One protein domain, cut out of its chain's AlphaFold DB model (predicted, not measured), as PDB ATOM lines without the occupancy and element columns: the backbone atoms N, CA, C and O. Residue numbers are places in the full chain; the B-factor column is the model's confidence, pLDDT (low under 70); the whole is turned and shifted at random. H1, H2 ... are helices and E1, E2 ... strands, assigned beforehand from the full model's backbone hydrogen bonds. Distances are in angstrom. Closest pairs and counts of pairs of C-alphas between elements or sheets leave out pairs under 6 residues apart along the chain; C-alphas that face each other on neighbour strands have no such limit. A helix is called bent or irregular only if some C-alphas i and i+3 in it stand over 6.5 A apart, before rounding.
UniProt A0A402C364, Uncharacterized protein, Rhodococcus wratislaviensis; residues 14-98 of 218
ATOM      1  N   ALA A  14      32.807 118.213-106.648       97.12
ATOM      2  CA  ALA A  14      32.372 119.262-107.573       97.12
ATOM      3  C   ALA A  14      30.839 119.404-107.626       97.12
ATOM      4  O   ALA A  14      30.329 120.514-107.780       97.12
ATOM      5  N   ALA A  15      30.097 118.303-107.449       97.69
ATOM      6  CA  ALA A  15      28.638 118.334-107.405       97.69
ATOM      7  C   ALA A  15      28.111 119.162-106.225       97.69
ATOM      8  O   ALA A  15      27.160 119.930-106.377       97.69
ATOM      9  N   VAL A  16      28.766 119.046-105.067       98.00
ATOM     10  CA  VAL A  16      28.420 119.788-103.851       98.00
ATOM     11  C   VAL A  16      28.566 121.291-104.088       98.00
ATOM     12  O   VAL A  16      27.656 122.057-103.771       98.00
ATOM     13  N   ASP A  17      29.684 121.720-104.672       97.19
ATOM     14  CA  ASP A  17      29.950 123.138-104.925       97.19
ATOM     15  C   ASP A  17      28.987 123.729-105.962       97.19
ATOM     16  O   ASP A  17      28.410 124.796-105.729       97.19
ATOM     17  N   ALA A  18      28.752 123.010-107.064       98.06
ATOM     18  CA  ALA A  18      27.862 123.459-108.129       98.06
ATOM     19  C   ALA A  18      26.410 123.616-107.648       98.06
ATOM     20  O   ALA A  18      25.747 124.605-107.973       98.06
ATOM     21  N   VAL A  19      25.920 122.681-106.827       98.25
ATOM     22  CA  VAL A  19      24.573 122.753-106.239       98.25
ATOM     23  C   VAL A  19      24.488 123.788-105.129       98.25
ATOM     24  O   VAL A  19      23.477 124.482-105.016       98.25
ATOM     25  N   ARG A  20      25.545 123.970-104.329       98.00
ATOM     26  CA  ARG A  20      25.577 125.020-103.300       98.00
ATOM     27  C   ARG A  20      25.444 126.411-103.918       98.00
ATOM     28  O   ARG A  20      24.760 127.258-103.338       98.00
ATOM     29  N   ALA A  21      26.054 126.650-105.081       97.62
ATOM     30  CA  ALA A  21      25.907 127.910-105.806       97.62
ATOM     31  C   ALA A  21      24.442 128.164-106.205       97.62
ATOM     32  O   ALA A  21      23.915 129.249-105.952       97.62
ATOM     33  N   TRP A  22      23.765 127.146-106.747       98.38
ATOM     34  CA  TRP A  22      22.338 127.198-107.070       98.38
ATOM     35  C   TRP A  22      21.454 127.414-105.838       98.38
ATOM     36  O   TRP A  22      20.652 128.344-105.805       98.38
ATOM     37  N   ALA A  23      21.642 126.623-104.784       98.19
ATOM     38  CA  ALA A  23      20.832 126.705-103.571       98.19
ATOM     39  C   ALA A  23      21.036 128.033-102.816       98.19
ATOM     40  O   ALA A  23      20.113 128.546-102.184       98.19
ATOM     41  N   THR A  24      22.220 128.644-102.918       97.88
ATOM     42  CA  THR A  24      22.461 129.998-102.393       97.88
ATOM     43  C   THR A  24      21.617 131.035-103.133       97.88
ATOM     44  O   THR A  24      21.010 131.904-102.501       97.88
ATOM     45  N   ASP A  25      21.531 130.940-104.461       97.50
ATOM     46  CA  ASP A  25      20.665 131.808-105.261       97.50
ATOM     47  C   ASP A  25      19.180 131.521-105.000       97.50
ATOM     48  O   ASP A  25      18.397 132.465-104.919       97.50
ATOM     49  N   LEU A  26      18.801 130.263-104.762       97.50
ATOM     50  CA  LEU A  26      17.436 129.897-104.373       97.50
ATOM     51  C   LEU A  26      17.000 130.610-103.087       97.50
ATOM     52  O   LEU A  26      15.890 131.123-103.012       97.50
ATOM     53  N   VAL A  27      17.885 130.716-102.096       97.19
ATOM     54  CA  VAL A  27      17.578 131.395-100.827       97.19
ATOM     55  C   VAL A  27      17.641 132.918-100.945       97.19
ATOM     56  O   VAL A  27      16.852 133.627-100.321       97.19
ATOM     57  N   THR A  28      18.602 133.450-101.699       96.56
ATOM     58  CA  THR A  28      18.889 134.895-101.703       96.56
ATOM     59  C   THR A  28      18.177 135.660-102.813       96.56
ATOM     60  O   THR A  28      17.912 136.853-102.657       96.56
ATOM     61  N   ARG A  29      17.885 135.005-103.941       95.94
ATOM     62  CA  ARG A  29      17.306 135.588-105.161       95.94
ATOM     63  C   ARG A  29      16.383 134.585-105.888       95.94
ATOM     64  O   ARG A  29      16.547 134.395-107.096       95.94
ATOM     65  N   PRO A  30      15.383 133.985-105.208       94.88
ATOM     66  CA  PRO A  30      14.568 132.892-105.756       94.88
ATOM     67  C   PRO A  30      13.926 133.223-107.108       94.88
ATOM     68  O   PRO A  30      13.954 132.411-108.024       94.88
ATOM     69  N   ALA A  31      13.427 134.452-107.279       94.44
ATOM     70  CA  ALA A  31      12.775 134.885-108.517       94.44
ATOM     71  C   ALA A  31      13.696 134.881-109.756       94.44
ATOM     72  O   ALA A  31      13.206 134.827-110.880       94.44
ATOM     73  N   ALA A  32      15.020 134.944-109.576       95.31
ATOM     74  CA  ALA A  32      15.981 134.916-110.679       95.31
ATOM     75  C   ALA A  32      16.412 133.490-111.065       95.31
ATOM     76  O   ALA A  32      16.976 133.296-112.144       95.31
ATOM     77  N   VAL A  33      16.174 132.499-110.197       97.12
ATOM     78  CA  VAL A  33      16.681 131.133-110.380       97.12
ATOM     79  C   VAL A  33      16.074 130.437-111.598       97.12
ATOM     80  O   VAL A  33      16.864 129.912-112.382       97.12
ATOM     81  N   PRO A  34      14.747 130.466-111.846       95.38
ATOM     82  CA  PRO A  34      14.174 129.790-113.012       95.38
ATOM     83  C   PRO A  34      14.769 130.267-114.342       95.38
ATOM     84  O   PRO A  34      15.108 129.456-115.192       95.38
ATOM     85  N   ALA A  35      14.991 131.578-114.497       93.81
ATOM     86  CA  ALA A  35      15.614 132.134-115.702       93.81
ATOM     87  C   ALA A  35      17.106 131.777-115.824       93.81
ATOM     88  O   ALA A  35      17.626 131.627-116.929       93.81
ATOM     89  N   LYS A  36      17.813 131.643-114.695       96.56
ATOM     90  CA  LYS A  36      19.213 131.205-114.672       96.56
ATOM     91  C   LYS A  36      19.349 129.708-114.977       96.56
ATOM     92  O   LYS A  36      20.367 129.310-115.534       96.56
ATOM     93  N   CYS A  37      18.326 128.913-114.673       97.50
ATOM     94  CA  CYS A  37      18.236 127.489-114.983       97.50
ATOM     95  C   CYS A  37      17.638 127.214-116.361       97.50
ATOM     96  O   CYS A  37      16.658 126.493-116.512       97.50
ATOM     97  N   TRP A  38      18.284 127.783-117.376       96.94
ATOM     98  CA  TRP A  38      17.857 127.763-118.774       96.94
ATOM     99  C   TRP A  38      17.900 126.379-119.443       96.94
ATOM    100  O   TRP A  38      17.458 126.243-120.575       96.94
ATOM    101  N   THR A  39      18.449 125.351-118.793       95.69
ATOM    102  CA  THR A  39      18.422 123.964-119.292       95.69
ATOM    103  C   THR A  39      17.112 123.242-118.984       95.69
ATOM    104  O   THR A  39      16.891 122.151-119.513       95.69
ATOM    105  N   LEU A  40      16.242 123.868-118.184       96.19
ATOM    106  CA  LEU A  40      14.890 123.434-117.849       96.19
ATOM    107  C   LEU A  40      13.860 124.433-118.395       96.19
ATOM    108  O   LEU A  40      14.149 125.632-118.476       96.19
ATOM    109  N   PRO A  41      12.622 123.992-118.685       95.31
ATOM    110  CA  PRO A  41      11.523 124.919-118.919       95.31
ATOM    111  C   PRO A  41      11.343 125.851-117.715       95.31
ATOM    112  O   PRO A  41      11.241 125.395-116.577       95.31
ATOM    113  N   ALA A  42      11.249 127.162-117.950       93.88
ATOM    114  CA  ALA A  42      11.195 128.145-116.863       93.88
ATOM    115  C   ALA A  42       9.996 127.943-115.915       93.88
ATOM    116  O   ALA A  42      10.140 128.107-114.705       93.88
ATOM    117  N   ALA A  43       8.829 127.563-116.451       94.12
ATOM    118  CA  ALA A  43       7.646 127.252-115.644       94.12
ATOM    119  C   ALA A  43       7.880 126.016-114.761       94.12
ATOM    120  O   ALA A  43       7.654 126.069-113.558       94.12
ATOM    121  N   GLN A  44       8.445 124.950-115.334       95.81
ATOM    122  CA  GLN A  44       8.800 123.742-114.592       95.81
ATOM    123  C   GLN A  44       9.827 124.033-113.492       95.81
ATOM    124  O   GLN A  44       9.664 123.562-112.372       95.81
ATOM    125  N   ALA A  45      10.865 124.823-113.778       96.56
ATOM    126  CA  ALA A  45      11.845 125.225-112.774       96.56
ATOM    127  C   ALA A  45      11.192 126.043-111.645       96.56
ATOM    128  O   ALA A  45      11.475 125.806-110.474       96.56
ATOM    129  N   ALA A  46      10.292 126.975-111.970       95.81
ATOM    130  CA  ALA A  46       9.558 127.743-110.964       95.81
ATOM    131  C   ALA A  46       8.712 126.842-110.050       95.81
ATOM    132  O   ALA A  46       8.762 127.002-108.830       95.81
ATOM    133  N   ASP A  47       8.003 125.870-110.624       96.44
ATOM    134  CA  ASP A  47       7.175 124.926-109.873       96.44
ATOM    135  C   ASP A  47       8.026 123.999-108.995       96.44
ATOM    136  O   ASP A  47       7.771 123.847-107.799       96.44
ATOM    137  N   GLN A  48       9.086 123.417-109.562       97.12
ATOM    138  CA  GLN A  48       9.984 122.505-108.853       97.12
ATOM    139  C   GLN A  48      10.743 123.188-107.712       97.12
ATOM    140  O   GLN A  48      11.106 122.535-106.735       97.12
ATOM    141  N   TYR A  49      10.989 124.496-107.807       97.69
ATOM    142  CA  TYR A  49      11.782 125.239-106.825       97.69
ATOM    143  C   TYR A  49      10.937 125.965-105.768       97.69
ATOM    144  O   TYR A  49      11.490 126.661-104.911       97.69
ATOM    145  N   ALA A  50       9.613 125.794-105.794       96.56
ATOM    146  CA  ALA A  50       8.693 126.498-104.907       96.56
ATOM    147  C   ALA A  50       8.899 126.151-103.417       96.56
ATOM    148  O   ALA A  50       8.896 127.047-102.571       96.56
ATOM    149  N   ASP A  51       9.125 124.874-103.082       97.31
ATOM    150  CA  ASP A  51       9.354 124.436-101.697       97.31
ATOM    151  C   ASP A  51      10.844 124.470-101.329       97.31
ATOM    152  O   ASP A  51      11.543 123.455-101.245       97.31
ATOM    153  N   THR A  52      11.344 125.682-101.094       96.81
ATOM    154  CA  THR A  52      12.747 125.901-100.714       96.81
ATOM    155  C   THR A  52      13.129 125.155 -99.431       96.81
ATOM    156  O   THR A  52      14.255 124.676 -99.315       96.81
ATOM    157  N   ALA A  53      12.221 125.028 -98.458       96.69
ATOM    158  CA  ALA A  53      12.535 124.378 -97.187       96.69
ATOM    159  C   ALA A  53      12.767 122.871 -97.366       96.69
ATOM    160  O   ALA A  53      13.758 122.342 -96.855       96.69
ATOM    161  N   ALA A  54      11.904 122.195 -98.130       98.00
ATOM    162  CA  ALA A  54      12.062 120.777 -98.438       98.00
ATOM    163  C   ALA A  54      13.334 120.506 -99.256       98.00
ATOM    164  O   ALA A  54      14.083 119.578 -98.943       98.00
ATOM    165  N   ILE A  55      13.641 121.366-100.234       98.56
ATOM    166  CA  ILE A  55      14.878 121.296-101.028       98.56
ATOM    167  C   ILE A  55      16.111 121.373-100.128       98.56
ATOM    168  O   ILE A  55      16.991 120.518-100.214       98.56
ATOM    169  N   LEU A  56      16.186 122.374 -99.245       98.06
ATOM    170  CA  LEU A  56      17.323 122.526 -98.334       98.06
ATOM    171  C   LEU A  56      17.437 121.342 -97.361       98.06
ATOM    172  O   LEU A  56      18.545 120.911 -97.049       98.06
ATOM    173  N   GLY A  57      16.306 120.790 -96.913       98.06
ATOM    174  CA  GLY A  57      16.272 119.585 -96.082       98.06
ATOM    175  C   GLY A  57      16.828 118.348 -96.794       98.06
ATOM    176  O   GLY A  57      17.577 117.581 -96.184       98.06
ATOM    177  N   ALA A  58      16.507 118.177 -98.079       98.62
ATOM    178  CA  ALA A  58      17.063 117.117 -98.914       98.62
ATOM    179  C   ALA A  58      18.567 117.314 -99.143       98.62
ATOM    180  O   ALA A  58      19.341 116.395 -98.886       98.62
ATOM    181  N   LEU A  59      18.994 118.521 -99.533       98.56
ATOM    182  CA  LEU A  59      20.404 118.845 -99.771       98.56
ATOM    183  C   LEU A  59      21.290 118.658 -98.542       98.56
ATOM    184  O   LEU A  59      22.466 118.354 -98.696       98.56
ATOM    185  N   ALA A  60      20.759 118.824 -97.330       98.19
ATOM    186  CA  ALA A  60      21.520 118.612 -96.102       98.19
ATOM    187  C   ALA A  60      21.867 117.133 -95.832       98.19
ATOM    188  O   ALA A  60      22.711 116.858 -94.978       98.19
ATOM    189  N   GLN A  61      21.230 116.181 -96.523       98.38
ATOM    190  CA  GLN A  61      21.575 114.759 -96.432       98.38
ATOM    191  C   GLN A  61      22.836 114.443 -97.248       98.38
ATOM    192  O   GLN A  61      23.191 115.216 -98.128       98.38
ATOM    193  N   PRO A  62      23.542 113.329 -96.997       98.06
ATOM    194  CA  PRO A  62      24.594 112.864 -97.899       98.06
ATOM    195  C   PRO A  62      24.037 112.603 -99.304       98.06
ATOM    196  O   PRO A  62      22.948 112.039 -99.439       98.06
ATOM    197  N   GLY A  63      24.780 112.997-100.336       97.81
ATOM    198  CA  GLY A  63      24.384 112.749-101.717       97.81
ATOM    199  C   GLY A  63      24.950 111.443-102.275       97.81
ATOM    200  O   GLY A  63      25.887 110.851-101.733       97.81
ATOM    201  N   VAL A  64      24.375 110.997-103.387       97.06
ATOM    202  CA  VAL A  64      24.728 109.763-104.097       97.06
ATOM    203  C   VAL A  64      25.107 110.112-105.531       97.06
ATOM    204  O   VAL A  64      24.310 110.710-106.247       97.06
ATOM    205  N   ASP A  65      26.305 109.720-105.969       95.00
ATOM    206  CA  ASP A  65      26.687 109.782-107.385       95.00
ATOM    207  C   ASP A  65      26.181 108.523-108.096       95.00
ATOM    208  O   ASP A  65      26.777 107.446-108.013       95.00
ATOM    209  N   GLY A  66      25.008 108.644-108.713       90.00
ATOM    210  CA  GLY A  66      24.384 107.574-109.474       90.00
ATOM    211  C   GLY A  66      24.961 107.436-110.883       90.00
ATOM    212  O   GLY A  66      25.908 108.104-111.291       90.00
ATOM    213  N   GLN A  67      24.346 106.555-111.671       82.06
ATOM    214  CA  GLN A  67      24.777 106.311-113.050       82.06
ATOM    215  C   GLN A  67      24.598 107.542-113.957       82.06
ATOM    216  O   GLN A  67      25.460 107.811-114.794       82.06
ATOM    217  N   PHE A  68      23.491 108.275-113.793       80.94
ATOM    218  CA  PHE A  68      23.089 109.371-114.689       80.94
ATOM    219  C   PHE A  68      22.961 110.733-114.000       80.94
ATOM    220  O   PHE A  68      22.937 111.760-114.667       80.94
ATOM    221  N   ALA A  69      22.885 110.763-112.672       90.88
ATOM    222  CA  ALA A  69      22.742 111.995-111.914       90.88
ATOM    223  C   ALA A  69      23.376 111.844-110.534       90.88
ATOM    224  O   ALA A  69      23.437 110.742-109.985       90.88
ATOM    225  N   VAL A  70      23.794 112.973-109.970       96.06
ATOM    226  CA  VAL A  70      24.069 113.075-108.537       96.06
ATOM    227  C   VAL A  70      22.782 113.508-107.853       96.06
ATOM    228  O   VAL A  70      22.124 114.433-108.334       96.06
ATOM    229  N   SER A  71      22.408 112.857-106.757       97.19
ATOM    230  CA  SER A  71      21.165 113.173-106.058       97.19
ATOM    231  C   SER A  71      21.311 113.279-104.547       97.19
ATOM    232  O   SER A  71      22.159 112.639-103.931       97.19
ATOM    233  N   TRP A  72      20.440 114.090-103.953       98.50
ATOM    234  CA  TRP A  72      20.256 114.229-102.513       98.50
ATOM    235  C   TRP A  72      18.792 113.988-102.185       98.50
ATOM    236  O   TRP A  72      17.915 114.602-102.795       98.50
ATOM    237  N   THR A  73      18.516 113.125-101.212       98.31
ATOM    238  CA  THR A  73      17.148 112.764-100.830       98.31
ATOM    239  C   THR A  73      16.951 112.944 -99.335       98.31
ATOM    240  O   THR A  73      17.708 112.403 -98.534       98.31
ATOM    241  N   GLY A  74      15.892 113.649 -98.944       97.38
ATOM    242  CA  GLY A  74      15.521 113.848 -97.546       97.38
ATOM    243  C   GLY A  74      14.118 114.430 -97.416       97.38
ATOM    244  O   GLY A  74      13.653 115.145 -98.297       97.38
ATOM    245  N   GLY A  75      13.413 114.086 -96.335       92.56
ATOM    246  CA  GLY A  75      12.099 114.675 -96.033       92.56
ATOM    247  C   GLY A  75      11.010 114.444 -97.091       92.56
ATOM    248  O   GLY A  75      10.055 115.205 -97.134       92.56
ATOM    249  N   GLY A  76      11.145 113.419 -97.943       96.75
ATOM    250  CA  GLY A  76      10.199 113.148 -99.035       96.75
ATOM    251  C   GLY A  76      10.507 113.872-100.351       96.75
ATOM    252  O   GLY A  76       9.772 113.685-101.316       96.75
ATOM    253  N   THR A  77      11.606 114.625-100.429       98.56
ATOM    254  CA  THR A  77      12.066 115.332-101.634       98.56
ATOM    255  C   THR A  77      13.398 114.764-102.107       98.56
ATOM    256  O   THR A  77      14.232 114.345-101.303       98.56
ATOM    257  N   THR A  78      13.599 114.744-103.420       98.44
ATOM    258  CA  THR A  78      14.876 114.444-104.065       98.44
ATOM    259  C   THR A  78      15.282 115.596-104.973       98.44
ATOM    260  O   THR A  78      14.457 116.140-105.706       98.44
ATOM    261  N   VAL A  79      16.558 115.961-104.906       98.44
ATOM    262  CA  VAL A  79      17.210 116.949-105.765       98.44
ATOM    263  C   VAL A  79      18.223 116.199-106.619       98.44
ATOM    264  O   VAL A  79      19.147 115.614-106.063       98.44
ATOM    265  N   SER A  80      18.052 116.207-107.938       97.25
ATOM    266  CA  SER A  80      18.861 115.436-108.891       97.25
ATOM    267  C   SER A  80      19.524 116.364-109.905       97.25
ATOM    268  O   SER A  80      18.837 117.128-110.581       97.25
ATOM    269  N   VAL A  81      20.849 116.294-110.050       96.38
ATOM    270  CA  VAL A  81      21.623 117.110-111.002       96.38
ATOM    271  C   VAL A  81      22.364 116.269-112.029       96.38
ATOM    272  O   VAL A  81      22.929 115.217-111.723       96.38
ATOM    273  N   LYS A  82      22.388 116.781-113.259       94.75
ATOM    274  CA  LYS A  82      23.068 116.172-114.406       94.75
ATOM    275  C   LYS A  82      24.575 116.433-114.355       94.75
ATOM    276  O   LYS A  82      25.044 117.371-113.710       94.75
ATOM    277  N   ARG A  83      25.358 115.624-115.069       92.62
ATOM    278  CA  ARG A  83      26.824 115.773-115.118       92.62
ATOM    279  C   ARG A  83      27.245 117.065-115.832       92.62
ATOM    280  O   ARG A  83      28.139 117.746-115.330       92.62
ATOM    281  N   SER A  84      26.586 117.435-116.933       94.62
ATOM    282  CA  SER A  84      26.805 118.724-117.622       94.62
ATOM    283  C   SER A  84      26.560 119.934-116.714       94.62
ATOM    284  O   SER A  84      27.364 120.864-116.671       94.62
ATOM    285  N   GLU A  85      25.498 119.883-115.909       96.81
ATOM    286  CA  GLU A  85      25.168 120.896-114.902       96.81
ATOM    287  C   GLU A  85      26.280 121.045-113.854       96.81
ATOM    288  O   GLU A  85      26.735 122.157-113.586       96.81
ATOM    289  N   ILE A  86      26.786 119.930-113.315       96.56
ATOM    290  CA  ILE A  86      27.917 119.939-112.371       96.56
ATOM    291  C   ILE A  86      29.165 120.547-113.023       96.56
ATOM    292  O   ILE A  86      29.820 121.399-112.421       96.56
ATOM    293  N   ALA A  87      29.484 120.143-114.254       95.94
ATOM    294  CA  ALA A  87      30.662 120.619-114.980       95.94
ATOM    295  C   ALA A  87      30.628 122.133-115.262       95.94
ATOM    296  O   ALA A  87      31.683 122.753-115.395       95.94
ATOM    297  N   SER A  88      29.438 122.741-115.309       95.75
ATOM    298  CA  SER A  88      29.270 124.190-115.467       95.75
ATOM    299  C   SER A  88      29.632 125.000-114.211       95.75
ATOM    300  O   SER A  88      29.848 126.211-114.295       95.75
ATOM    301  N   GLY A  89      29.681 124.353-113.040       96.75
ATOM    302  CA  GLY A  89      29.877 125.003-111.741       96.75
ATOM    303  C   GLY A  89      28.627 125.684-111.166       96.75
ATOM    304  O   GLY A  89      28.694 126.248-110.074       96.75
ATOM    305  N   TYR A  90      27.486 125.631-111.857       97.69
ATOM    306  CA  TYR A  90      26.184 126.060-111.345       97.69
ATOM    307  C   TYR A  90      25.130 125.041-111.772       97.69
ATOM    308  O   TYR A  90      24.631 125.101-112.890       97.69
ATOM    309  N   ALA A  91      24.820 124.090-110.892       97.25
ATOM    310  CA  ALA A  91      24.012 122.943-111.277       97.25
ATOM    311  C   ALA A  91      22.523 123.190-111.024       97.25
ATOM    312  O   ALA A  91      22.101 123.270-109.870       97.25
ATOM    313  N   CYS A  92      21.738 123.280-112.094       97.56
ATOM    314  CA  CYS A  92      20.286 123.388-112.037       97.56
ATOM    315  C   CYS A  92      19.640 122.001-111.911       97.56
ATOM    316  O   CYS A  92      19.722 121.197-112.843       97.56
ATOM    317  N   PRO A  93      19.023 121.677-110.759       97.44
ATOM    318  CA  PRO A  93      18.491 120.347-110.519       97.44
ATOM    319  C   PRO A  93      17.084 120.164-111.069       97.44
ATOM    320  O   PRO A  93      16.308 121.114-111.159       97.44
ATOM    321  N   HIS A  94      16.719 118.904-111.280       97.62
ATOM    322  CA  HIS A  94      15.333 118.488-111.133       97.62
ATOM    323  C   HIS A  94      15.022 118.289-109.648       97.62
ATOM    324  O   HIS A  94      15.785 117.634-108.933       97.62
ATOM    325  N   VAL A  95      13.891 118.817-109.188       97.88
ATOM    326  CA  VAL A  95      13.363 118.565-107.841       97.88
ATOM    327  C   VAL A  95      12.061 117.795-107.970       97.88
ATOM    328  O   VAL A  95      11.149 118.209-108.684       97.88
ATOM    329  N   HIS A  96      11.973 116.661-107.287       97.56
ATOM    330  CA  HIS A  96      10.839 115.751-107.397       97.56
ATOM    331  C   HIS A  96      10.590 115.001-106.080       97.56
ATOM    332  O   HIS A  96      11.464 114.972-105.206       97.56
ATOM    333  N   PRO A  97       9.411 114.379-105.898       97.56
ATOM    334  CA  PRO A  97       9.162 113.519-104.749       97.56
ATOM    335  C   PRO A  97      10.181 112.376-104.647       97.56
ATOM    336  O   PRO A  97      10.684 111.844-105.642       97.56
ATOM    337  N   ALA A  98      10.504 111.986-103.417       96.12
ATOM    338  CA  ALA A  98      11.336 110.824-103.154       96.12
ATOM    339  C   ALA A  98      10.627 109.542-103.614       96.12
ATOM    340  O   ALA A  98       9.433 109.361-103.385       96.12
TER     341      ALA A  98
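What this domain is: This is residues 14 to 98 of the 218 residues of an uncharacterized protein of Rhodococcus wratislaviensis (UniProt A0A402C364). A four-stranded antiparallel sheet has two helices, H1 and H4, packed over one face, with the other face bare of named helices. H1 reaches from the sheet to a helical corner where H2 and H3 follow, H3 grazing the edge strand E4, while the short H5 packs on the first part of H1, its residues 14 to 19. The 85 printed residues hold five named helices and four named strands in the order H1 H2 H3 H4 E1 E2 E3 H5 E4; the sheet's order is E1, E2, E3, E4, and the class is mixed, helices and strands. The whole is compact, with a radius of gyration of the C-alphas of 11.3 A, and rounded, spanning 28 by 27 by 20 A.

How they stand to each other: H1, residues 14 to 28, is the hub. Its residues 22 to 26 touch H2, residues 30 to 36, at a steep tilt of 49 degrees, opposite ways; the closest C-alphas are those of Leu 26 and Val 33, 6.2 A. H2 touches H3, residues 42 to 48, the closest C-alphas being those of Pro 34 and Ala 45, 5.1 A. H1 and H4, residues 52 to 59, only just touch, with 3 pairs of C-alphas within 8 A, the closest being Leu 26 and Thr 52, 7.2 A. H1 also touches H5, residues 83 to 87, with C-alphas 15 and 86 closest at 5.3 A. E1, residues 63 to 65, E2, residues 70 to 74, and E3, residues 77 to 81, form a meander, each strand the antiparallel neighbour of the one before; E4 is residues 94 to 97. N 64 and O 71 are 2.8 A apart, N 72 and O 79 2.9 A, and N 78 and O 96 2.8 A, within hydrogen-bond range. H4 is on the sheet across E2 and E3, at a height of 7.2 A, on the same face as H1, whose height is 11.2 A. Every O i to N i+4 pair is within range in H1, H3, H4 and H5; H2 has 1 of 3, and 2 of 4 O i to N i+3 pairs.

Where its parts are: H1 begins at C-alpha 14, (32.372, 119.262, -107.573), and is 21.5 A long. H2 is irregular, but only just: C-alphas 31 and 34 are 6.9 A apart. H4 measures 10.5 A, E2 13.9 A and E3 13.5 A. E4 ends at C-alpha 97, (9.162, 113.519, -104.749).

The domain as a whole: The C-alphas of Ala 31 and Gln 67 are the two farthest apart, at 31.3 A. The printed part has no cut and no long link. The mean pLDDT of the printed part is 96.3, and no printed residue is under 70.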